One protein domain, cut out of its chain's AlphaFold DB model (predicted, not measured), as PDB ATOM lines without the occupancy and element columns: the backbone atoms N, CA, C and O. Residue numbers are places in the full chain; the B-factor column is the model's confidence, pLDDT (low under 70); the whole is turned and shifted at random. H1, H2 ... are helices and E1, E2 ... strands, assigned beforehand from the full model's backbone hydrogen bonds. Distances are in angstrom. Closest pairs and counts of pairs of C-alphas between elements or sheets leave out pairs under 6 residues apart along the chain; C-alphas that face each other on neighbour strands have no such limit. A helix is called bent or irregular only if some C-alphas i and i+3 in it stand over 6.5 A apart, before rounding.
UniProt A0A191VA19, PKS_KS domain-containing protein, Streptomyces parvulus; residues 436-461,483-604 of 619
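What this domain is: This is residues 436 to 461 and 483 to 604 of the 619 residues of the protein "PKS_KS domain-containing protein" of Streptomyces parvulus (UniProt A0A191VA19). A small antiparallel sheet, in the order E1 E2 E3, stands in the middle between helices, with H1 over one face and H5 over the other. H3 packs on H1 and runs back beside it, while the helical hairpin H4 and H5 takes the far side of the body; H2 grazes the sheet and meets H6. After H6, residues 583 to 604 run back to the H1 side with no named element. The printed part has 148 residues, mostly helix by class, with six named helices and three named strands in the order E1 H1 H2 E2 H3 E3 H4 H5 H6. It is compact, with a radius of gyration of the C-alphas of 15.5 A and spans of 45 by 39 by 33 A.

How they stand to each other: The inner strand E2, residues 499 to 503, is antiparallel to both edge strands, E1, residues 436 to 439, and E3, residues 530 to 533. N 437 and O 501 are 3.0 A apart and N 500 and O 532 2.8 A, both within hydrogen-bond range. H1, residues 442 to 460, is on the sheet at a height of 9.1 A, over E1 and slantwise to it at 43 degrees on the local plane; it is only just not over E2, on which 2 of its C-alphas fall. H5, residues 563 to 571, is on the opposite face at a height of 9.5 A, over E2 and E3, along E2 at 3 degrees on the local plane. H3, residues 509 to 522, touches H1 at a shallow tilt of 27 degrees, opposite ways; the closest C-alphas, of Ala 446 and Ala 520, are 4.2 A apart. H3 only grazes the sheet, as does H2, residues 483 to 493. H6, residues 578 to 582, touches H2, the closest C-alphas being those of Val 492 and Ala 579, 4.9 A apart. H4, residues 548 to 559, touches H5 with residues 554 to 558 alone, at a steep tilt of 38 degrees, opposite ways; the closest C-alphas, of Leu 554 and Leu 566, are 7.0 A apart. H1 and H4 are apart. Every O i to N i+4 pair is within hydrogen-bond range in H1, H2, H3, H5 and H6, and 7 of 8 in H4.

Where its parts are: E1 begins at C-alpha 436 (124.704, 149.232, 194.483) and is 10.6 A long; E2 is 13.6 A and E3 10.7 A. H1 is 27.0 A long, H3 19.9 A, H4 18.2 A, H2 15.0 A, H5 12.1 A and H6 6.0 A. H4 is neither bent nor irregular, but only just: C-alphas 548 and 551 are 6.3 A apart. H6 ends at C-alpha 582 (110.440, 148.458, 191.451).

The domain as a whole: The two C-alphas farthest apart, of Ala 560 and Leu 604, are 49.9 A apart. Residues 462 to 482 are not printed, and C-alphas 461 and 483 are 15.7 A apart across this cut. The link E3 to H4 is long. Mean pLDDT of the printed part is 87.3; residues 461 and 584 to 592 are under 70.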
ATOM      1  N   LEU A 436     124.014 150.413 194.992       94.75
ATOM      2  CA  LEU A 436     124.704 149.232 194.483       94.75
ATOM      3  C   LEU A 436     125.611 149.627 193.320       94.75
ATOM      4  O   LEU A 436     125.164 150.295 192.389       94.75
ATOM      5  N   LEU A 437     126.867 149.191 193.365       96.25
ATOM      6  CA  LEU A 437     127.801 149.291 192.244       96.25
ATOM      7  C   LEU A 437     128.419 147.928 191.984       96.25
ATOM      8  O   LEU A 437     128.677 147.158 192.911       96.25
ATOM      9  N   SER A 438     128.707 147.647 190.721       96.31
ATOM     10  CA  SER A 438     129.466 146.464 190.361       96.31
ATOM     11  C   SER A 438     130.425 146.744 189.216       96.31
ATOM     12  O   SER A 438     130.243 147.703 188.468       96.31
ATOM     13  N   ALA A 439     131.473 145.934 189.116       96.62
ATOM     14  CA  ALA A 439     132.471 146.034 188.068       96.62
ATOM     15  C   ALA A 439     133.133 144.670 187.791       96.62
ATOM     16  O   ALA A 439     132.987 143.738 188.589       96.62
ATOM     17  N   PRO A 440     133.893 144.532 186.690       95.44
ATOM     18  CA  PRO A 440     134.557 143.274 186.346       95.44
ATOM     19  C   PRO A 440     135.672 142.903 187.326       95.44
ATOM     20  O   PRO A 440     135.871 141.726 187.604       95.44
ATOM     21  N   THR A 441     136.375 143.890 187.892       96.00
ATOM     22  CA  THR A 441     137.437 143.674 188.892       96.00
ATOM     23  C   THR A 441     137.359 144.695 190.035       96.00
ATOM     24  O   THR A 441     136.729 145.744 189.868       96.00
ATOM     25  N   PRO A 442     138.038 144.467 191.177       96.12
ATOM     26  CA  PRO A 442     138.075 145.416 192.287       96.12
ATOM     27  C   PRO A 442     138.669 146.767 191.883       96.12
ATOM     28  O   PRO A 442     138.205 147.805 192.345       96.12
ATOM     29  N   ALA A 443     139.649 146.771 190.975       96.69
ATOM     30  CA  ALA A 443     140.246 148.002 190.466       96.69
ATOM     31  C   ALA A 443     139.236 148.820 189.642       96.69
ATOM     32  O   ALA A 443     139.132 150.032 189.832       96.69
ATOM     33  N   HIS A 444     138.437 148.165 188.790       97.69
ATOM     34  CA  HIS A 444     137.341 148.832 188.077       97.69
ATOM     35  C   HIS A 444     136.273 149.351 189.042       97.69
ATOM     36  O   HIS A 444     135.730 150.436 188.834       97.69
ATOM     37  N   LEU A 445     135.981 148.601 190.110       97.12
ATOM     38  CA  LEU A 445     134.982 148.989 191.103       97.12
ATOM     39  C   LEU A 445     135.414 150.249 191.861       97.12
ATOM     40  O   LEU A 445     134.635 151.193 191.972       97.12
ATOM     41  N   ALA A 446     136.673 150.304 192.304       97.31
ATOM     42  CA  ALA A 446     137.258 151.485 192.936       97.31
ATOM     43  C   ALA A 446     137.291 152.693 191.983       97.31
ATOM     44  O   ALA A 446     136.897 153.796 192.362       97.31
ATOM     45  N   ALA A 447     137.693 152.489 190.723       97.69
ATOM     46  CA  ALA A 447     137.705 153.547 189.713       97.69
ATOM     47  C   ALA A 447     136.292 154.080 189.415       97.69
ATOM     48  O   ALA A 447     136.099 155.291 189.298       97.69
ATOM     49  N   THR A 448     135.294 153.196 189.351       97.44
ATOM     50  CA  THR A 448     133.886 153.564 189.136       97.44
ATOM     51  C   THR A 448     133.340 154.352 190.323       97.44
ATOM     52  O   THR A 448     132.701 155.384 190.127       97.44
ATOM     53  N   ALA A 449     133.652 153.934 191.554       97.12
ATOM     54  CA  ALA A 449     133.278 154.671 192.757       97.12
ATOM     55  C   ALA A 449     133.903 156.077 192.795       97.12
ATOM     56  O   ALA A 449     133.205 157.047 193.095       97.12
ATOM     57  N   ARG A 450     135.185 156.211 192.425       97.38
ATOM     58  CA  ARG A 450     135.858 157.518 192.345       97.38
ATOM     59  C   ARG A 450     135.227 158.415 191.286       97.38
ATOM     60  O   ARG A 450     134.870 159.547 191.594       97.38
ATOM     61  N   ARG A 451     134.995 157.887 190.080       95.75
ATOM     62  CA  ARG A 451     134.335 158.625 188.994       95.75
ATOM     63  C   ARG A 451     132.948 159.125 189.402       95.75
ATOM     64  O   ARG A 451     132.606 160.270 189.118       95.75
ATOM     65  N   LEU A 452     132.162 158.293 190.087       95.12
ATOM     66  CA  LEU A 452     130.846 158.689 190.588       95.12
ATOM     67  C   LEU A 452     130.946 159.799 191.649       95.12
ATOM     68  O   LEU A 452     130.156 160.741 191.619       95.12
ATOM     69  N   ALA A 453     131.921 159.721 192.558       94.88
ATOM     70  CA  ALA A 453     132.155 160.747 193.575       94.88
ATOM     71  C   ALA A 453     132.572 162.101 192.972       94.88
ATOM     72  O   ALA A 453     132.115 163.151 193.429       94.88
ATOM     73  N   ASP A 454     133.421 162.079 191.947       93.69
ATOM     74  CA  ASP A 454     133.874 163.286 191.253       93.69
ATOM     75  C   ASP A 454     132.731 163.937 190.471       93.69
ATOM     76  O   ASP A 454     132.537 165.148 190.565       93.69
ATOM     77  N   TRP A 455     131.903 163.133 189.798       91.12
ATOM     78  CA  TRP A 455     130.691 163.622 189.141       91.12
ATOM     79  C   TRP A 455     129.707 164.258 190.134       91.12
ATOM     80  O   TRP A 455     129.239 165.372 189.913       91.12
ATOM     81  N   LEU A 456     129.450 163.603 191.270       90.31
ATOM     82  CA  LEU A 456     128.591 164.157 192.321       90.31
ATOM     83  C   LEU A 456     129.123 165.490 192.863       90.31
ATOM     84  O   LEU A 456     128.339 166.407 193.087       90.31
ATOM     85  N   THR A 457     130.442 165.614 193.029       90.31
ATOM     86  CA  THR A 457     131.079 166.866 193.468       90.31
ATOM     87  C   THR A 457     130.874 167.970 192.425       90.31
ATOM     88  O   THR A 457     130.378 169.039 192.762       90.31
ATOM     89  N   ALA A 458     131.147 167.686 191.147       85.00
ATOM     90  CA  ALA A 458     130.980 168.655 190.063       85.00
ATOM     91  C   ALA A 458     129.525 169.132 189.906       85.00
ATOM     92  O   ALA A 458     129.282 170.317 189.696       85.00
ATOM     93  N   THR A 459     128.546 168.231 190.052       78.06
ATOM     94  CA  THR A 459     127.118 168.598 189.983       78.06
ATOM     95  C   THR A 459     126.629 169.403 191.188       78.06
ATOM     96  O   THR A 459     125.663 170.150 191.058       78.06
ATOM     97  N   ALA A 460     127.266 169.260 192.354       75.38
ATOM     98  CA  ALA A 460     126.923 170.021 193.554       75.38
ATOM     99  C   ALA A 460     127.501 171.447 193.536       75.38
ATOM    100  O   ALA A 460     126.878 172.354 194.082       75.38
ATOM    101  N   ASP A 461     128.660 171.636 192.900       65.94
ATOM    102  CA  ASP A 461     129.364 172.923 192.810       65.94
ATOM    103  C   ASP A 461     128.899 173.799 191.626       65.94
ATOM    104  O   ASP A 461     129.347 174.941 191.488       65.94
ATOM    105  N   PRO A 483     120.144 161.535 196.190       81.44
ATOM    106  CA  PRO A 483     120.818 160.248 196.392       81.44
ATOM    107  C   PRO A 483     119.903 159.026 196.216       81.44
ATOM    108  O   PRO A 483     120.341 158.003 195.694       81.44
ATOM    109  N   ALA A 484     118.625 159.145 196.592       79.44
ATOM    110  CA  ALA A 484     117.619 158.098 196.430       79.44
ATOM    111  C   ALA A 484     117.342 157.763 194.953       79.44
ATOM    112  O   ALA A 484     117.427 156.599 194.550       79.44
ATOM    113  N   GLY A 485     117.083 158.785 194.129       78.94
ATOM    114  CA  GLY A 485     116.885 158.626 192.688       78.94
ATOM    115  C   GLY A 485     118.117 158.049 191.987       78.94
ATOM    116  O   GLY A 485     117.990 157.181 191.121       78.94
ATOM    117  N   LEU A 486     119.318 158.455 192.413       85.69
ATOM    118  CA  LEU A 486     120.578 157.898 191.915       85.69
ATOM    119  C   LEU A 486     120.740 156.413 192.277       85.69
ATOM    120  O   LEU A 486     121.053 155.603 191.406       85.69
ATOM    121  N   ALA A 487     120.516 156.042 193.541       88.06
ATOM    122  CA  ALA A 487     120.628 154.656 193.992       88.06
ATOM    123  C   ALA A 487     119.666 153.738 193.226       88.06
ATOM    124  O   ALA A 487     120.055 152.652 192.802       88.06
ATOM    125  N   ARG A 488     118.427 154.183 192.987       85.25
ATOM    126  CA  ARG A 488     117.467 153.474 192.130       85.25
ATOM    127  C   ARG A 488     117.957 153.344 190.686       85.25
ATOM    128  O   ARG A 488     117.951 152.238 190.148       85.25
ATOM    129  N   ALA A 489     118.406 154.440 190.071       84.94
ATOM    130  CA  ALA A 489     118.885 154.429 188.689       84.94
ATOM    131  C   ALA A 489     120.049 153.444 188.488       84.94
ATOM    132  O   ALA A 489     120.070 152.709 187.504       84.94
ATOM    133  N   LEU A 490     120.976 153.373 189.448       90.25
ATOM    134  CA  LEU A 490     122.080 152.413 189.422       90.25
ATOM    135  C   LEU A 490     121.603 150.967 189.618       90.25
ATOM    136  O   LEU A 490     122.056 150.086 188.895       90.25
ATOM    137  N   ARG A 491     120.661 150.715 190.536       89.62
ATOM    138  CA  ARG A 491     120.112 149.366 190.782       89.62
ATOM    139  C   ARG A 491     119.372 148.795 189.574       89.62
ATOM    140  O   ARG A 491     119.504 147.612 189.282       89.62
ATOM    141  N   VAL A 492     118.599 149.632 188.888       86.31
ATOM    142  CA  VAL A 492     117.741 149.229 187.764       86.31
ATOM    143  C   VAL A 492     118.479 149.275 186.419       86.31
ATOM    144  O   VAL A 492     118.158 148.505 185.518       86.31
ATOM    145  N   GLY A 493     119.445 150.184 186.264       85.88
ATOM    146  CA  GLY A 493     120.067 150.513 184.976       85.88
ATOM    147  C   GLY A 493     121.494 150.002 184.770       85.88
ATOM    148  O   GLY A 493     122.128 150.384 183.784       85.88
ATOM    149  N   ARG A 494     122.046 149.197 185.687       90.75
ATOM    150  CA  ARG A 494     123.407 148.646 185.568       90.75
ATOM    151  C   ARG A 494     123.416 147.122 185.619       90.75
ATOM    152  O   ARG A 494     122.665 146.507 186.373       90.75
ATOM    153  N   ALA A 495     124.309 146.527 184.833       91.00
ATOM    154  CA  ALA A 495     124.648 145.112 184.921       91.00
ATOM    155  C   ALA A 495     125.151 144.747 186.329       91.00
ATOM    156  O   ALA A 495     125.808 145.554 186.986       91.00
ATOM    157  N   ALA A 496     124.896 143.512 186.766       92.44
ATOM    158  CA  ALA A 496     125.429 142.965 188.012       92.44
ATOM    159  C   ALA A 496     126.718 142.163 187.751       92.44
ATOM    160  O   ALA A 496     126.702 140.940 187.612       92.44
ATOM    161  N   LEU A 497     127.851 142.855 187.700       94.00
ATOM    162  CA  LEU A 497     129.172 142.294 187.412       94.00
ATOM    163  C   LEU A 497     129.789 141.586 188.644       94.00
ATOM    164  O   LEU A 497     129.261 141.719 189.753       94.00
ATOM    165  N   PRO A 498     130.869 140.791 188.482       94.19
ATOM    166  CA  PRO A 498     131.382 139.911 189.538       94.19
ATOM    167  C   PRO A 498     131.872 140.600 190.816       94.19
ATOM    168  O   PRO A 498     131.709 140.046 191.899       94.19
ATOM    169  N   CYS A 499     132.474 141.787 190.725       95.75
ATOM    170  CA  CYS A 499     132.893 142.544 191.906       95.75
ATOM    171  C   CYS A 499     131.783 143.514 192.286       95.75
ATOM    172  O   CYS A 499     131.424 144.366 191.478       95.75
ATOM    173  N   ARG A 500     131.243 143.398 193.496       96.12
ATOM    174  CA  ARG A 500     130.027 144.087 193.938       96.12
ATOM    175  C   ARG A 500     130.274 144.847 195.236       96.12
ATOM    176  O   ARG A 500     130.996 144.377 196.112       96.12
ATOM    177  N   ILE A 501     129.639 146.006 195.375       96.31
ATOM    178  CA  ILE A 501     129.546 146.756 196.630       96.31
ATOM    179  C   ILE A 501     128.114 147.229 196.849       96.31
ATOM    180  O   ILE A 501     127.442 147.681 195.921       96.31
ATOM    181  N   ALA A 502     127.677 147.143 198.099       96.19
ATOM    182  CA  ALA A 502     126.478 147.786 198.595       96.19
ATOM    183  C   ALA A 502     126.867 148.818 199.654       96.19
ATOM    184  O   ALA A 502     127.473 148.475 200.673       96.19
ATOM    185  N   LEU A 503     126.514 150.077 199.409       93.69
ATOM    186  CA  LEU A 503     126.630 151.157 200.380       93.69
ATOM    187  C   LEU A 503     125.256 151.425 201.008       93.69
ATOM    188  O   LEU A 503     124.249 151.394 200.292       93.69
ATOM    189  N   PRO A 504     125.185 151.724 202.317       89.50
ATOM    190  CA  PRO A 504     123.918 152.070 202.943       89.50
ATOM    191  C   PRO A 504     123.360 153.360 202.337       89.50
ATOM    192  O   PRO A 504     124.123 154.211 201.862       89.50
ATOM    193  N   ALA A 505     122.041 153.529 202.423       85.56
ATOM    194  CA  ALA A 505     121.368 154.771 202.064       85.56
ATOM    195  C   ALA A 505     122.075 155.989 202.688       85.56
ATOM    196  O   ALA A 505     122.515 155.949 203.840       85.56
ATOM    197  N   SER A 506     122.213 157.065 201.915       82.69
ATOM    198  CA  SER A 506     122.815 158.325 202.367       82.69
ATOM    199  C   SER A 506     121.779 159.435 202.313       82.69
ATOM    200  O   SER A 506     121.037 159.545 201.337       82.69
ATOM    201  N   ARG A 507     121.741 160.279 203.350       77.50
ATOM    202  CA  ARG A 507     120.752 161.370 203.444       77.50
ATOM    203  C   ARG A 507     121.138 162.599 202.626       77.50
ATOM    204  O   ARG A 507     120.298 163.457 202.381       77.50
ATOM    205  N   GLY A 508     122.398 162.690 202.206       82.62
ATOM    206  CA  GLY A 508     122.904 163.801 201.411       82.62
ATOM    207  C   GLY A 508     124.070 163.404 200.514       82.62
ATOM    208  O   GLY A 508     124.754 162.405 200.746       82.62
ATOM    209  N   VAL A 509     124.305 164.226 199.491       86.94
ATOM    210  CA  VAL A 509     125.358 164.009 198.489       86.94
ATOM    211  C   VAL A 509     126.752 164.012 199.124       86.94
ATOM    212  O   VAL A 509     127.562 163.150 198.804       86.94
ATOM    213  N   THR A 510     127.028 164.905 200.082       89.50
ATOM    214  CA  THR A 510     128.334 164.988 200.764       89.50
ATOM    215  C   THR A 510     128.705 163.695 201.495       89.50
ATOM    216  O   THR A 510     129.848 163.246 201.421       89.50
ATOM    217  N   GLU A 511     127.737 163.075 202.179       90.06
ATOM    218  CA  GLU A 511     127.936 161.795 202.869       90.06
ATOM    219  C   GLU A 511     128.240 160.677 201.866       90.06
ATOM    220  O   GLU A 511     129.190 159.912 202.052       90.06
ATOM    221  N   LEU A 512     127.474 160.619 200.773       91.25
ATOM    222  CA  LEU A 512     127.672 159.633 199.717       91.25
ATOM    223  C   LEU A 512     129.051 159.778 199.053       91.25
ATOM    224  O   LEU A 512     129.757 158.785 198.881       91.25
ATOM    225  N   VAL A 513     129.472 161.008 198.739       93.94
ATOM    226  CA  VAL A 513     130.802 161.307 198.179       93.94
ATOM    227  C   VAL A 513     131.910 160.827 199.117       93.94
ATOM    228  O   VAL A 513     132.859 160.190 198.661       93.94
ATOM    229  N   ALA A 514     131.788 161.075 200.425       93.62
ATOM    230  CA  ALA A 514     132.777 160.625 201.403       93.62
ATOM    231  C   ALA A 514     132.885 159.091 201.452       93.62
ATOM    232  O   ALA A 514     133.996 158.560 201.456       93.62
ATOM    233  N   ARG A 515     131.752 158.375 201.426       94.75
ATOM    234  CA  ARG A 515     131.721 156.899 201.407       94.75
ATOM    235  C   ARG A 515     132.328 156.322 200.128       94.75
ATOM    236  O   ARG A 515     133.139 155.403 200.200       94.75
ATOM    237  N   LEU A 516     131.979 156.883 198.969       96.00
ATOM    238  CA  LEU A 516     132.523 156.461 197.674       96.00
ATOM    239  C   LEU A 516     134.038 156.681 197.592       96.00
ATOM    240  O   LEU A 516     134.755 155.789 197.143       96.00
ATOM    241  N   ARG A 517     134.534 157.838 198.055       96.38
ATOM    242  CA  ARG A 517     135.975 158.129 198.105       96.38
ATOM    243  C   ARG A 517     136.707 157.207 199.070       96.38
ATOM    244  O   ARG A 517     137.724 156.644 198.689       96.38
ATOM    245  N   HIS A 518     136.155 156.995 200.266       96.00
ATOM    246  CA  HIS A 518     136.721 156.052 201.229       96.00
ATOM    247  C   HIS A 518     136.888 154.663 200.609       96.00
ATOM    248  O   HIS A 518     137.995 154.140 200.600       96.00
ATOM    249  N   PHE A 519     135.828 154.114 200.008       96.50
ATOM    250  CA  PHE A 519     135.906 152.818 199.341       96.50
ATOM    251  C   PHE A 519     136.909 152.810 198.178       96.50
ATOM    252  O   PHE A 519     137.675 151.860 198.038       96.50
ATOM    253  N   ALA A 520     136.943 153.859 197.352       95.81
ATOM    254  CA  ALA A 520     137.897 153.947 196.249       95.81
ATOM    255  C   ALA A 520     139.365 153.967 196.719       95.81
ATOM    256  O   ALA A 520     140.245 153.528 195.979       95.81
ATOM    257  N   ASP A 521     139.629 154.475 197.926       95.25
ATOM    258  CA  ASP A 521     140.970 154.580 198.506       95.25
ATOM    259  C   ASP A 521     141.378 153.325 199.296       95.25
ATOM    260  O   ASP A 521     142.537 152.916 199.236       95.25
ATOM    261  N   THR A 522     140.449 152.712 200.040       94.69
ATOM    262  CA  THR A 522     140.742 151.604 200.972       94.69
ATOM    263  C   THR A 522     140.315 150.231 200.459       94.69
ATOM    264  O   THR A 522     140.834 149.218 200.922       94.69
ATOM    265  N   GLY A 523     139.367 150.173 199.520       91.12
ATOM    266  CA  GLY A 523     138.670 148.945 199.131       91.12
ATOM    267  C   GLY A 523     137.632 148.463 200.154       91.12
ATOM    268  O   GLY A 523     137.022 147.412 199.954       91.12
ATOM    269  N   GLU A 524     137.399 149.214 201.235       90.44
ATOM    270  CA  GLU A 524     136.461 148.864 202.303       90.44
ATOM    271  C   GLU A 524     135.163 149.672 202.179       90.44
ATOM    272  O   GLU A 524     135.180 150.889 202.007       90.44
ATOM    273  N   ALA A 525     134.007 149.009 202.287       86.75
ATOM    274  CA  ALA A 525     132.699 149.672 202.190       86.75
ATOM    275  C   ALA A 525     132.328 150.508 203.434       86.75
ATOM    276  O   ALA A 525     131.322 151.219 203.419       86.75
ATOM    277  N   GLY A 526     133.129 150.433 204.502       85.88
ATOM    278  CA  GLY A 526     132.856 151.084 205.782       85.88
ATOM    279  C   GLY A 526     131.753 150.396 206.607       85.88
ATOM    280  O   GLY A 526     131.320 149.289 206.281       85.88
ATOM    281  N   PRO A 527     131.304 151.028 207.707       79.56
ATOM    282  CA  PRO A 527     130.261 150.487 208.580       79.56
ATOM    283  C   PRO A 527     128.942 150.293 207.823       79.56
ATOM    284  O   PRO A 527     128.537 151.175 207.071       79.56
ATOM    285  N   GLU A 528     128.274 149.154 208.035       81.81
ATOM    286  CA  GLU A 528     126.991 148.777 207.400       81.81
ATOM    287  C   GLU A 528     127.034 148.594 205.868       81.81
ATOM    288  O   GLU A 528     126.051 148.151 205.273       81.81
ATOM    289  N   GLY A 529     128.166 148.885 205.222       88.25
ATOM    290  CA  GLY A 529     128.431 148.534 203.833       88.25
ATOM    291  C   GLY A 529     128.973 147.111 203.698       88.25
ATOM    292  O   GLY A 529     129.476 146.517 204.653       88.25
ATOM    293  N   ALA A 530     128.890 146.552 202.494       93.31
ATOM    294  CA  ALA A 530     129.424 145.224 202.208       93.31
ATOM    295  C   ALA A 530     129.969 145.122 200.782       93.31
ATOM    296  O   ALA A 530     129.453 145.752 199.859       93.31
ATOM    297  N   THR A 531     131.009 144.306 200.607       93.81
ATOM    298  CA  THR A 531     131.644 144.013 199.318       93.81
ATOM    299  C   THR A 531     131.638 142.514 199.046       93.81
ATOM    300  O   THR A 531     131.585 141.700 199.970       93.81
ATOM    301  N   ALA A 532     131.694 142.144 197.771       93.38
ATOM    302  CA  ALA A 532     131.863 140.768 197.329       93.38
ATOM    303  C   ALA A 532     132.713 140.721 196.053       93.38
ATOM    304  O   ALA A 532     132.574 141.574 195.176       93.38
ATOM    305  N   ASP A 533     133.580 139.716 195.944       93.88
ATOM    306  CA  ASP A 533     134.346 139.411 194.735       93.88
ATOM    307  C   ASP A 533     134.026 137.980 194.305       93.88
ATOM    308  O   ASP A 533     134.571 137.018 194.838       93.88
ATOM    309  N   LEU A 534     133.106 137.847 193.350       92.44
ATOM    310  CA  LEU A 534     132.572 136.555 192.917       92.44
ATOM    311  C   LEU A 534     133.500 135.804 191.953       92.44
ATOM    312  O   LEU A 534     133.178 134.703 191.507       92.44
ATOM    313  N   ARG A 535     134.661 136.378 191.620       90.19
ATOM    314  CA  ARG A 535     135.649 135.748 190.730       90.19
ATOM    315  C   ARG A 535     136.379 134.582 191.393       90.19
ATOM    316  O   ARG A 535     137.021 133.801 190.699       90.19
ATOM    317  N   ASP A 536     136.281 134.449 192.715       84.12
ATOM    318  CA  ASP A 536     136.837 133.324 193.471       84.12
ATOM    319  C   ASP A 536     136.033 132.016 193.309       84.12
ATOM    320  O   ASP A 536     136.420 130.977 193.849       84.12
ATOM    321  N   GLY A 537     134.929 132.057 192.552       78.62
ATOM    322  CA  GLY A 537     134.062 130.912 192.283       78.62
ATOM    323  C   GLY A 537     133.078 130.595 193.410       78.62
ATOM    324  O   GLY A 537     132.462 129.533 193.380       78.62
ATOM    325  N   ARG A 538     132.912 131.482 194.402       77.50
ATOM    326  CA  ARG A 538     131.961 131.312 195.519       77.50
ATOM    327  C   ARG A 538     130.609 131.994 195.297       77.50
ATOM    328  O   ARG A 538     129.847 132.158 196.250       77.50
ATOM    329  N   GLY A 539     130.321 132.394 194.061       82.44
ATOM    330  CA  GLY A 539     129.023 132.940 193.679       82.44
ATOM    331  C   GLY A 539     127.908 131.908 193.793       82.44
ATOM    332  O   GLY A 539     128.099 130.735 193.490       82.44
ATOM    333  N   ASP A 540     126.759 132.384 194.257       85.44
ATOM    334  CA  ASP A 540     125.522 131.651 194.473       85.44
ATOM    335  C   ASP A 540     125.723 130.288 195.167       85.44
ATOM    336  O   ASP A 540     125.448 129.227 194.605       85.44
ATOM    337  N   PRO A 541     126.190 130.279 196.431       82.75
ATOM    338  CA  PRO A 541     126.520 129.039 197.139       82.75
ATOM    339  C   PRO A 541     125.307 128.126 197.371       82.75
ATOM    340  O   PRO A 541     125.470 126.963 197.745       82.75
ATOM    341  N   LEU A 542     124.095 128.658 197.206       83.88
ATOM    342  CA  LEU A 542     122.837 127.942 197.386       83.88
ATOM    343  C   LEU A 542     122.222 127.477 196.056       83.88
ATOM    344  O   LEU A 542     121.212 126.777 196.103       83.88
ATOM    345  N   GLY A 543     122.816 127.822 194.906       84.12
ATOM    346  CA  GLY A 543     122.285 127.471 193.587       84.12
ATOM    347  C   GLY A 543     120.882 128.032 193.350       84.12
ATOM    348  O   GLY A 543     120.025 127.326 192.822       84.12
ATOM    349  N   LEU A 544     120.610 129.242 193.846       86.00
ATOM    350  CA  LEU A 544     119.317 129.905 193.698       86.00
ATOM    351  C   LEU A 544     119.160 130.534 192.314       86.00
ATOM    352  O   LEU A 544     118.034 130.676 191.832       86.00
ATOM    353  N   ASP A 545     120.257 130.934 191.684       79.44
ATOM    354  CA  ASP A 545     120.236 131.568 190.378       79.44
ATOM    355  C   ASP A 545     119.775 130.563 189.311       79.44
ATOM    356  O   ASP A 545     120.256 129.432 189.225       79.44
ATOM    357  N   GLY A 546     118.763 130.947 188.530       72.06
ATOM    358  CA  GLY A 546     118.158 130.091 187.503       72.06
ATOM    359  C   GLY A 546     117.049 129.137 187.973       72.06
ATOM    360  O   GLY A 546     116.431 128.487 187.127       72.06
ATOM    361  N   LEU A 547     116.728 129.066 189.273       85.69
ATOM    362  CA  LEU A 547     115.526 128.350 189.725       85.69
ATOM    363  C   LEU A 547     114.255 129.175 189.436       85.69
ATOM    364  O   LEU A 547     114.216 130.362 189.774       85.69
ATOM    365  N   PRO A 548     113.182 128.576 188.879       78.94
ATOM    366  CA  PRO A 548     111.924 129.282 188.619       78.94
ATOM    367  C   PRO A 548     111.319 129.935 189.871       78.94
ATOM    368  O   PRO A 548     110.788 131.043 189.805       78.94
ATOM    369  N   GLU A 549     111.432 129.270 191.023       87.12
ATOM    370  CA  GLU A 549     110.873 129.716 192.302       87.12
ATOM    371  C   GLU A 549     111.630 130.909 192.905       87.12
ATOM    372  O   GLU A 549     111.079 131.634 193.741       87.12
ATOM    373  N   THR A 550     112.878 131.148 192.485       88.44
ATOM    374  CA  THR A 550     113.701 132.245 193.014       88.44
ATOM    375  C   THR A 550     113.051 133.592 192.749       88.44
ATOM    376  O   THR A 550     113.050 134.451 193.628       88.44
ATOM    377  N   ARG A 551     112.403 133.769 191.591       85.75
ATOM    378  CA  ARG A 551     111.698 135.016 191.271       85.75
ATOM    379  C   ARG A 551     110.601 135.327 192.291       85.75
ATOM    380  O   ARG A 551     110.559 136.434 192.827       85.75
ATOM    381  N   ASP A 552     109.751 134.349 192.597       87.44
ATOM    382  CA  ASP A 552     108.655 134.513 193.559       87.44
ATOM    383  C   ASP A 552     109.182 134.771 194.973       87.44
ATOM    384  O   ASP A 552     108.638 135.604 195.704       87.44
ATOM    385  N   TYR A 553     110.283 134.111 195.344       90.56
ATOM    386  CA  TYR A 553     110.962 134.344 196.614       90.56
ATOM    387  C   TYR A 553     111.506 135.777 196.730       90.56
ATOM    388  O   TYR A 553     111.249 136.450 197.732       90.56
ATOM    389  N   LEU A 554     112.191 136.283 195.699       91.06
ATOM    390  CA  LEU A 554     112.706 137.657 195.669       91.06
ATOM    391  C   LEU A 554     111.566 138.689 195.726       91.06
ATOM    392  O   LEU A 554     111.651 139.661 196.481       91.06
ATOM    393  N   ILE A 555     110.462 138.452 195.006       88.12
ATOM    394  CA  ILE A 555     109.256 139.296 195.064       88.12
ATOM    395  C   ILE A 555     108.653 139.301 196.474       88.12
ATOM    396  O   ILE A 555     108.255 140.357 196.975       88.12
ATOM    397  N   ALA A 556     108.583 138.143 197.136       89.69
ATOM    398  CA  ALA A 556     108.071 138.039 198.499       89.69
ATOM    399  C   ALA A 556     108.952 138.802 199.501       89.69
ATOM    400  O   ALA A 556     108.422 139.541 200.332       89.69
ATOM    401  N   LEU A 557     110.283 138.683 199.392       90.94
ATOM    402  CA  LEU A 557     111.230 139.444 200.215       90.94
ATOM    403  C   LEU A 557     111.066 140.955 200.022       90.94
ATOM    404  O   LEU A 557     111.042 141.695 201.005       90.94
ATOM    405  N   TRP A 558     110.915 141.407 198.775       89.00
ATOM    406  CA  TRP A 558     110.708 142.820 198.462       89.00
ATOM    407  C   TRP A 558     109.410 143.355 199.073       89.00
ATOM    408  O   TRP A 558     109.427 144.355 199.788       89.00
ATOM    409  N   ARG A 559     108.290 142.645 198.882       86.50
ATOM    410  CA  ARG A 559     106.981 143.017 199.456       86.50
ATOM    411  C   ARG A 559     106.979 143.029 200.985       86.50
ATOM    412  O   ARG A 559     106.228 143.794 201.581       86.50
ATOM    413  N   ALA A 560     107.805 142.194 201.611       88.50
ATOM    414  CA  ALA A 560     107.987 142.157 203.059       88.50
ATOM    415  C   ALA A 560     108.966 143.228 203.590       88.50
ATOM    416  O   ALA A 560     109.158 143.323 204.800       88.50
ATOM    417  N   GLY A 561     109.589 144.033 202.717       86.44
ATOM    418  CA  GLY A 561     110.556 145.066 203.103       86.44
ATOM    419  C   GLY A 561     111.935 144.524 203.496       86.44
ATOM    420  O   GLY A 561     112.706 145.212 204.161       86.44
ATOM    421  N   HIS A 562     112.280 143.293 203.104       90.50
ATOM    422  CA  HIS A 562     113.555 142.646 203.440       90.50
ATOM    423  C   HIS A 562     114.703 143.047 202.496       90.50
ATOM    424  O   HIS A 562     115.439 142.199 201.984       90.50
ATOM    425  N   THR A 563     114.895 144.354 202.295       86.50
ATOM    426  CA  THR A 563     115.897 144.918 201.374       86.50
ATOM    427  C   THR A 563     117.325 144.499 201.719       86.50
ATOM    428  O   THR A 563     118.125 144.233 200.825       86.50
ATOM    429  N   GLU A 564     117.650 144.357 203.004       89.81
ATOM    430  CA  GLU A 564     118.969 143.886 203.437       89.81
ATOM    431  C   GLU A 564     119.235 142.439 202.986       89.81
ATOM    432  O   GLU A 564     120.323 142.118 202.515       89.81
ATOM    433  N   THR A 565     118.222 141.567 203.054       92.06
ATOM    434  CA  THR A 565     118.355 140.173 202.601       92.06
ATOM    435  C   THR A 565     118.530 140.110 201.088       92.06
ATOM    436  O   THR A 565     119.428 139.419 200.614       92.06
ATOM    437  N   LEU A 566     117.744 140.885 200.334       92.50
ATOM    438  CA  LEU A 566     117.905 141.014 198.880       92.50
ATOM    439  C   LEU A 566     119.301 141.519 198.502       92.50
ATOM    440  O   LEU A 566     119.931 140.983 197.597       92.50
ATOM    441  N   THR A 567     119.810 142.506 199.239       93.31
ATOM    442  CA  THR A 567     121.154 143.058 199.027       93.31
ATOM    443  C   THR A 567     122.231 142.008 199.269       93.31
ATOM    444  O   THR A 567     123.149 141.887 198.466       93.31
ATOM    445  N   ARG A 568     122.111 141.197 200.330       92.94
ATOM    446  CA  ARG A 568     123.047 140.090 200.584       92.94
ATOM    447  C   ARG A 568     122.966 138.997 199.517       92.94
ATOM    448  O   ARG A 568     124.004 138.484 199.118       92.94
ATOM    449  N   LEU A 569     121.769 138.646 199.044       94.00
ATOM    450  CA  LEU A 569     121.600 137.684 197.945       94.00
ATOM    451  C   LEU A 569     122.269 138.194 196.666       94.00
ATOM    452  O   LEU A 569     123.034 137.460 196.043       94.00
ATOM    453  N   TRP A 570     122.058 139.469 196.340       94.56
ATOM    454  CA  TRP A 570     122.734 140.121 195.227       94.56
ATOM    455  C   TRP A 570     124.253 140.155 195.425       94.56
ATOM    456  O   TRP A 570     124.985 139.780 194.521       94.56
ATOM    457  N   LEU A 571     124.774 140.514 196.601       94.38
ATOM    458  CA  LEU A 571     126.221 140.458 196.860       94.38
ATOM    459  C   LEU A 571     126.786 139.045 196.674       94.38
ATOM    460  O   LEU A 571     127.878 138.899 196.143       94.38
ATOM    461  N   ASN A 572     126.021 138.015 197.035       93.00
ATOM    462  CA  ASN A 572     126.418 136.618 196.894       93.00
ATOM    463  C   ASN A 572     126.277 136.065 195.472       93.00
ATOM    464  O   ASN A 572     126.578 134.898 195.277       93.00
ATOM    465  N   GLY A 573     125.840 136.846 194.484       91.25
ATOM    466  CA  GLY A 573     125.799 136.405 193.085       91.25
ATOM    467  C   GLY A 573     124.420 136.092 192.525       91.25
ATOM    468  O   GLY A 573     124.320 135.959 191.313       91.25
ATOM    469  N   VAL A 574     123.364 136.072 193.342       91.88
ATOM    470  CA  VAL A 574     121.998 135.812 192.856       91.88
ATOM    471  C   VAL A 574     121.535 136.960 191.951       91.88
ATOM    472  O   VAL A 574     121.691 138.136 192.304       91.88
ATOM    473  N   GLY A 575     120.958 136.634 190.793       88.75
ATOM    474  CA  GLY A 575     120.335 137.593 189.889       88.75
ATOM    475  C   GLY A 575     119.082 138.203 190.513       88.75
ATOM    476  O   GLY A 575     118.092 137.516 190.758       88.75
ATOM    477  N   VAL A 576     119.116 139.509 190.783       90.19
ATOM    478  CA  VAL A 576     117.958 140.252 191.295       90.19
ATOM    479  C   VAL A 576     117.475 141.214 190.222       90.19
ATOM    480  O   VAL A 576     118.183 142.151 189.854       90.19
ATOM    481  N   ASP A 577     116.253 140.992 189.745       87.69
ATOM    482  CA  ASP A 577     115.587 141.868 188.785       87.69
ATOM    483  C   ASP A 577     114.966 143.075 189.500       87.69
ATOM    484  O   ASP A 577     113.771 143.128 189.806       87.69
ATOM    485  N   TRP A 578     115.820 144.047 189.819       87.31
ATOM    486  CA  TRP A 578     115.410 145.272 190.498       87.31
ATOM    487  C   TRP A 578     114.359 146.045 189.702       87.31
ATOM    488  O   TRP A 578     113.459 146.612 190.310       87.31
ATOM    489  N   ALA A 579     114.436 146.032 188.367       82.69
ATOM    490  CA  ALA A 579     113.489 146.724 187.498       82.69
ATOM    491  C   ALA A 579     112.054 146.223 187.721       82.69
ATOM    492  O   ALA A 579     111.157 147.024 187.993       82.69
ATOM    493  N   ALA A 580     111.845 144.902 187.702       83.06
ATOM    494  CA  ALA A 580     110.527 144.316 187.934       83.06
ATOM    495  C   ALA A 580     110.026 144.503 189.373       83.06
ATOM    496  O   ALA A 580     108.834 144.741 189.581       83.06
ATOM    497  N   LEU A 581     110.912 144.420 190.373       84.06
ATOM    498  CA  LEU A 581     110.541 144.655 191.778       84.06
ATOM    499  C   LEU A 581     110.054 146.091 192.004       84.06
ATOM    500  O   LEU A 581     109.151 146.346 192.805       84.06
ATOM    501  N   GLU A 582     110.633 147.030 191.269       78.69
ATOM    502  CA  GLU A 582     110.440 148.458 191.451       78.69
ATOM    503  C   GLU A 582     109.410 149.098 190.509       78.69
ATOM    504  O   GLU A 582     109.062 150.270 190.704       78.69
ATOM    505  N   ALA A 583     108.882 148.346 189.538       70.62
ATOM    506  CA  ALA A 583     107.926 148.810 188.527       70.62
ATOM    507  C   ALA A 583     106.608 149.368 189.107       70.62
ATOM    508  O   ALA A 583     105.952 150.190 188.476       70.62
ATOM    509  N   ALA A 584     106.222 148.954 190.319       56.03
ATOM    510  CA  ALA A 584     105.000 149.419 190.981       56.03
ATOM    511  C   ALA A 584     105.138 150.792 191.672       56.03
ATOM    512  O   ALA A 584     104.144 151.336 192.155       56.03
ATOM    513  N   SER A 585     106.353 151.345 191.755       57.81
ATOM    514  CA  SER A 585     106.602 152.634 192.405       57.81
ATOM    515  C   SER A 585     106.651 153.760 191.366       57.81
ATOM    516  O   SER A 585     107.543 153.739 190.513       57.81
ATOM    517  N   PRO A 586     105.741 154.754 191.427       50.06
ATOM    518  CA  PRO A 586     105.859 155.947 190.597       50.06
ATOM    519  C   PRO A 586     107.166 156.661 190.951       50.06
ATOM    520  O   PRO A 586     107.447 156.896 192.127       50.06
ATOM    521  N   TRP A 587     107.985 156.959 189.944       54.09
ATOM    522  CA  TRP A 587     109.285 157.595 190.135       54.09
ATOM    523  C   TRP A 587     109.559 158.606 189.024       54.09
ATOM    524  O   TRP A 587     109.135 158.426 187.882       54.09
ATOM    525  N   ALA A 588     110.290 159.659 189.374       49.69
ATOM    526  CA  ALA A 588     110.891 160.571 188.418       49.69
ATOM    527  C   ALA A 588     112.345 160.138 188.190       49.69
ATOM    528  O   ALA A 588     113.101 159.960 189.149       49.69
ATOM    529  N   ALA A 589     112.741 159.953 186.929       55.06
ATOM    530  CA  ALA A 589     114.135 159.690 186.598       55.06
ATOM    531  C   ALA A 589     115.044 160.837 187.056       55.06
ATOM    532  O   ALA A 589     114.616 161.994 187.003       55.06
ATOM    533  N   PRO A 590     116.286 160.557 187.505       52.75
ATOM    534  CA  PRO A 590     117.204 161.626 187.866       52.75
ATOM    535  C   PRO A 590     117.385 162.576 186.676       52.75
ATOM    536  O   PRO A 590     117.501 162.153 185.520       52.75
ATOM    537  N   SER A 591     117.414 163.878 186.970       54.34
ATOM    538  CA  SER A 591     117.524 164.949 185.969       54.34
ATOM    539  C   SER A 591     118.753 164.774 185.068       54.34
ATOM    540  O   SER A 591     118.702 165.069 183.870       54.34
ATOM    541  N   GLN A 592     119.830 164.182 185.592       65.75
ATOM    542  CA  GLN A 592     121.024 163.777 184.854       65.75
ATOM    543  C   GLN A 592     121.331 162.284 185.058       65.75
ATOM    544  O   GLN A 592     121.163 161.777 186.170       65.75
ATOM    545  N   PRO A 593     121.755 161.567 184.003       75.44
ATOM    546  CA  PRO A 593     122.126 160.166 184.119       75.44
ATOM    547  C   PRO A 593     123.469 160.045 184.862       75.44
ATOM    548  O   PRO A 593     124.326 160.919 184.711       75.44
ATOM    549  N   PRO A 594     123.669 158.989 185.673       85.25
ATOM    550  CA  PRO A 594     124.957 158.754 186.312       85.25
ATOM    551  C   PRO A 594     126.055 158.522 185.267       85.25
ATOM    552  O   PRO A 594     125.768 157.976 184.195       85.25
ATOM    553  N   PRO A 595     127.319 158.865 185.581       90.94
ATOM    554  CA  PRO A 595     128.428 158.637 184.671       90.94
ATOM    555  C   PRO A 595     128.562 157.141 184.351       90.94
ATOM    556  O   PRO A 595     128.175 156.289 185.166       90.94
ATOM    557  N   PRO A 596     129.124 156.800 183.181       92.75
ATOM    558  CA  PRO A 596     129.340 155.408 182.848       92.75
ATOM    559  C   PRO A 596     130.409 154.773 183.745       92.75
ATOM    560  O   PRO A 596     131.256 155.467 184.323       92.75
ATOM    561  N   SER A 597     130.398 153.447 183.835       93.62
ATOM    562  CA  SER A 597     131.401 152.654 184.546       93.62
ATOM    563  C   SER A 597     132.816 153.033 184.100       93.62
ATOM    564  O   SER A 597     133.065 153.379 182.941       93.62
ATOM    565  N   ALA A 598     133.762 153.043 185.039       95.38
ATOM    566  CA  ALA A 598     135.132 153.428 184.731       95.38
ATOM    567  C   ALA A 598     135.870 152.300 183.999       95.38
ATOM    568  O   ALA A 598     135.741 151.130 184.356       95.38
ATOM    569  N   ARG A 599     136.692 152.680 183.016       94.31
ATOM    570  CA  ARG A 599     137.563 151.774 182.257       94.31
ATOM    571  C   ARG A 599     139.023 152.001 182.617       94.31
ATOM    572  O   ARG A 599     139.476 153.146 182.672       94.31
ATOM    573  N   LEU A 600     139.770 150.923 182.801       95.69
ATOM    574  CA  LEU A 600     141.214 150.906 183.017       95.69
ATOM    575  C   LEU A 600     141.926 150.708 181.676       95.69
ATOM    576  O   LEU A 600     142.588 149.700 181.419       95.69
ATOM    577  N   ARG A 601     141.749 151.695 180.792       94.25
ATOM    578  CA  ARG A 601     142.267 151.643 179.423       94.25
ATOM    579  C   ARG A 601     143.797 151.586 179.434       94.25
ATOM    580  O   ARG A 601     144.456 152.287 180.201       94.25
ATOM    581  N   ARG A 602     144.359 150.766 178.549       93.81
ATOM    582  CA  ARG A 602     145.805 150.657 178.322       93.81
ATOM    583  C   ARG A 602     146.110 150.637 176.828       93.81
ATOM    584  O   ARG A 602     145.289 150.111 176.073       93.81
ATOM    585  N   PRO A 603     147.274 151.142 176.396       92.50
ATOM    586  CA  PRO A 603     147.632 151.156 174.986       92.50
ATOM    587  C   PRO A 603     147.765 149.733 174.440       92.50
ATOM    588  O   PRO A 603     148.480 148.896 174.994       92.50
ATOM    589  N   LEU A 604     147.080 149.475 173.330       90.12
ATOM    590  CA  LEU A 604     147.092 148.222 172.588       90.12
ATOM    591  C   LEU A 604     147.315 148.531 171.105       90.12
ATOM    592  O   LEU A 604     146.562 149.288 170.488       90.12
TER     593      LEU A 604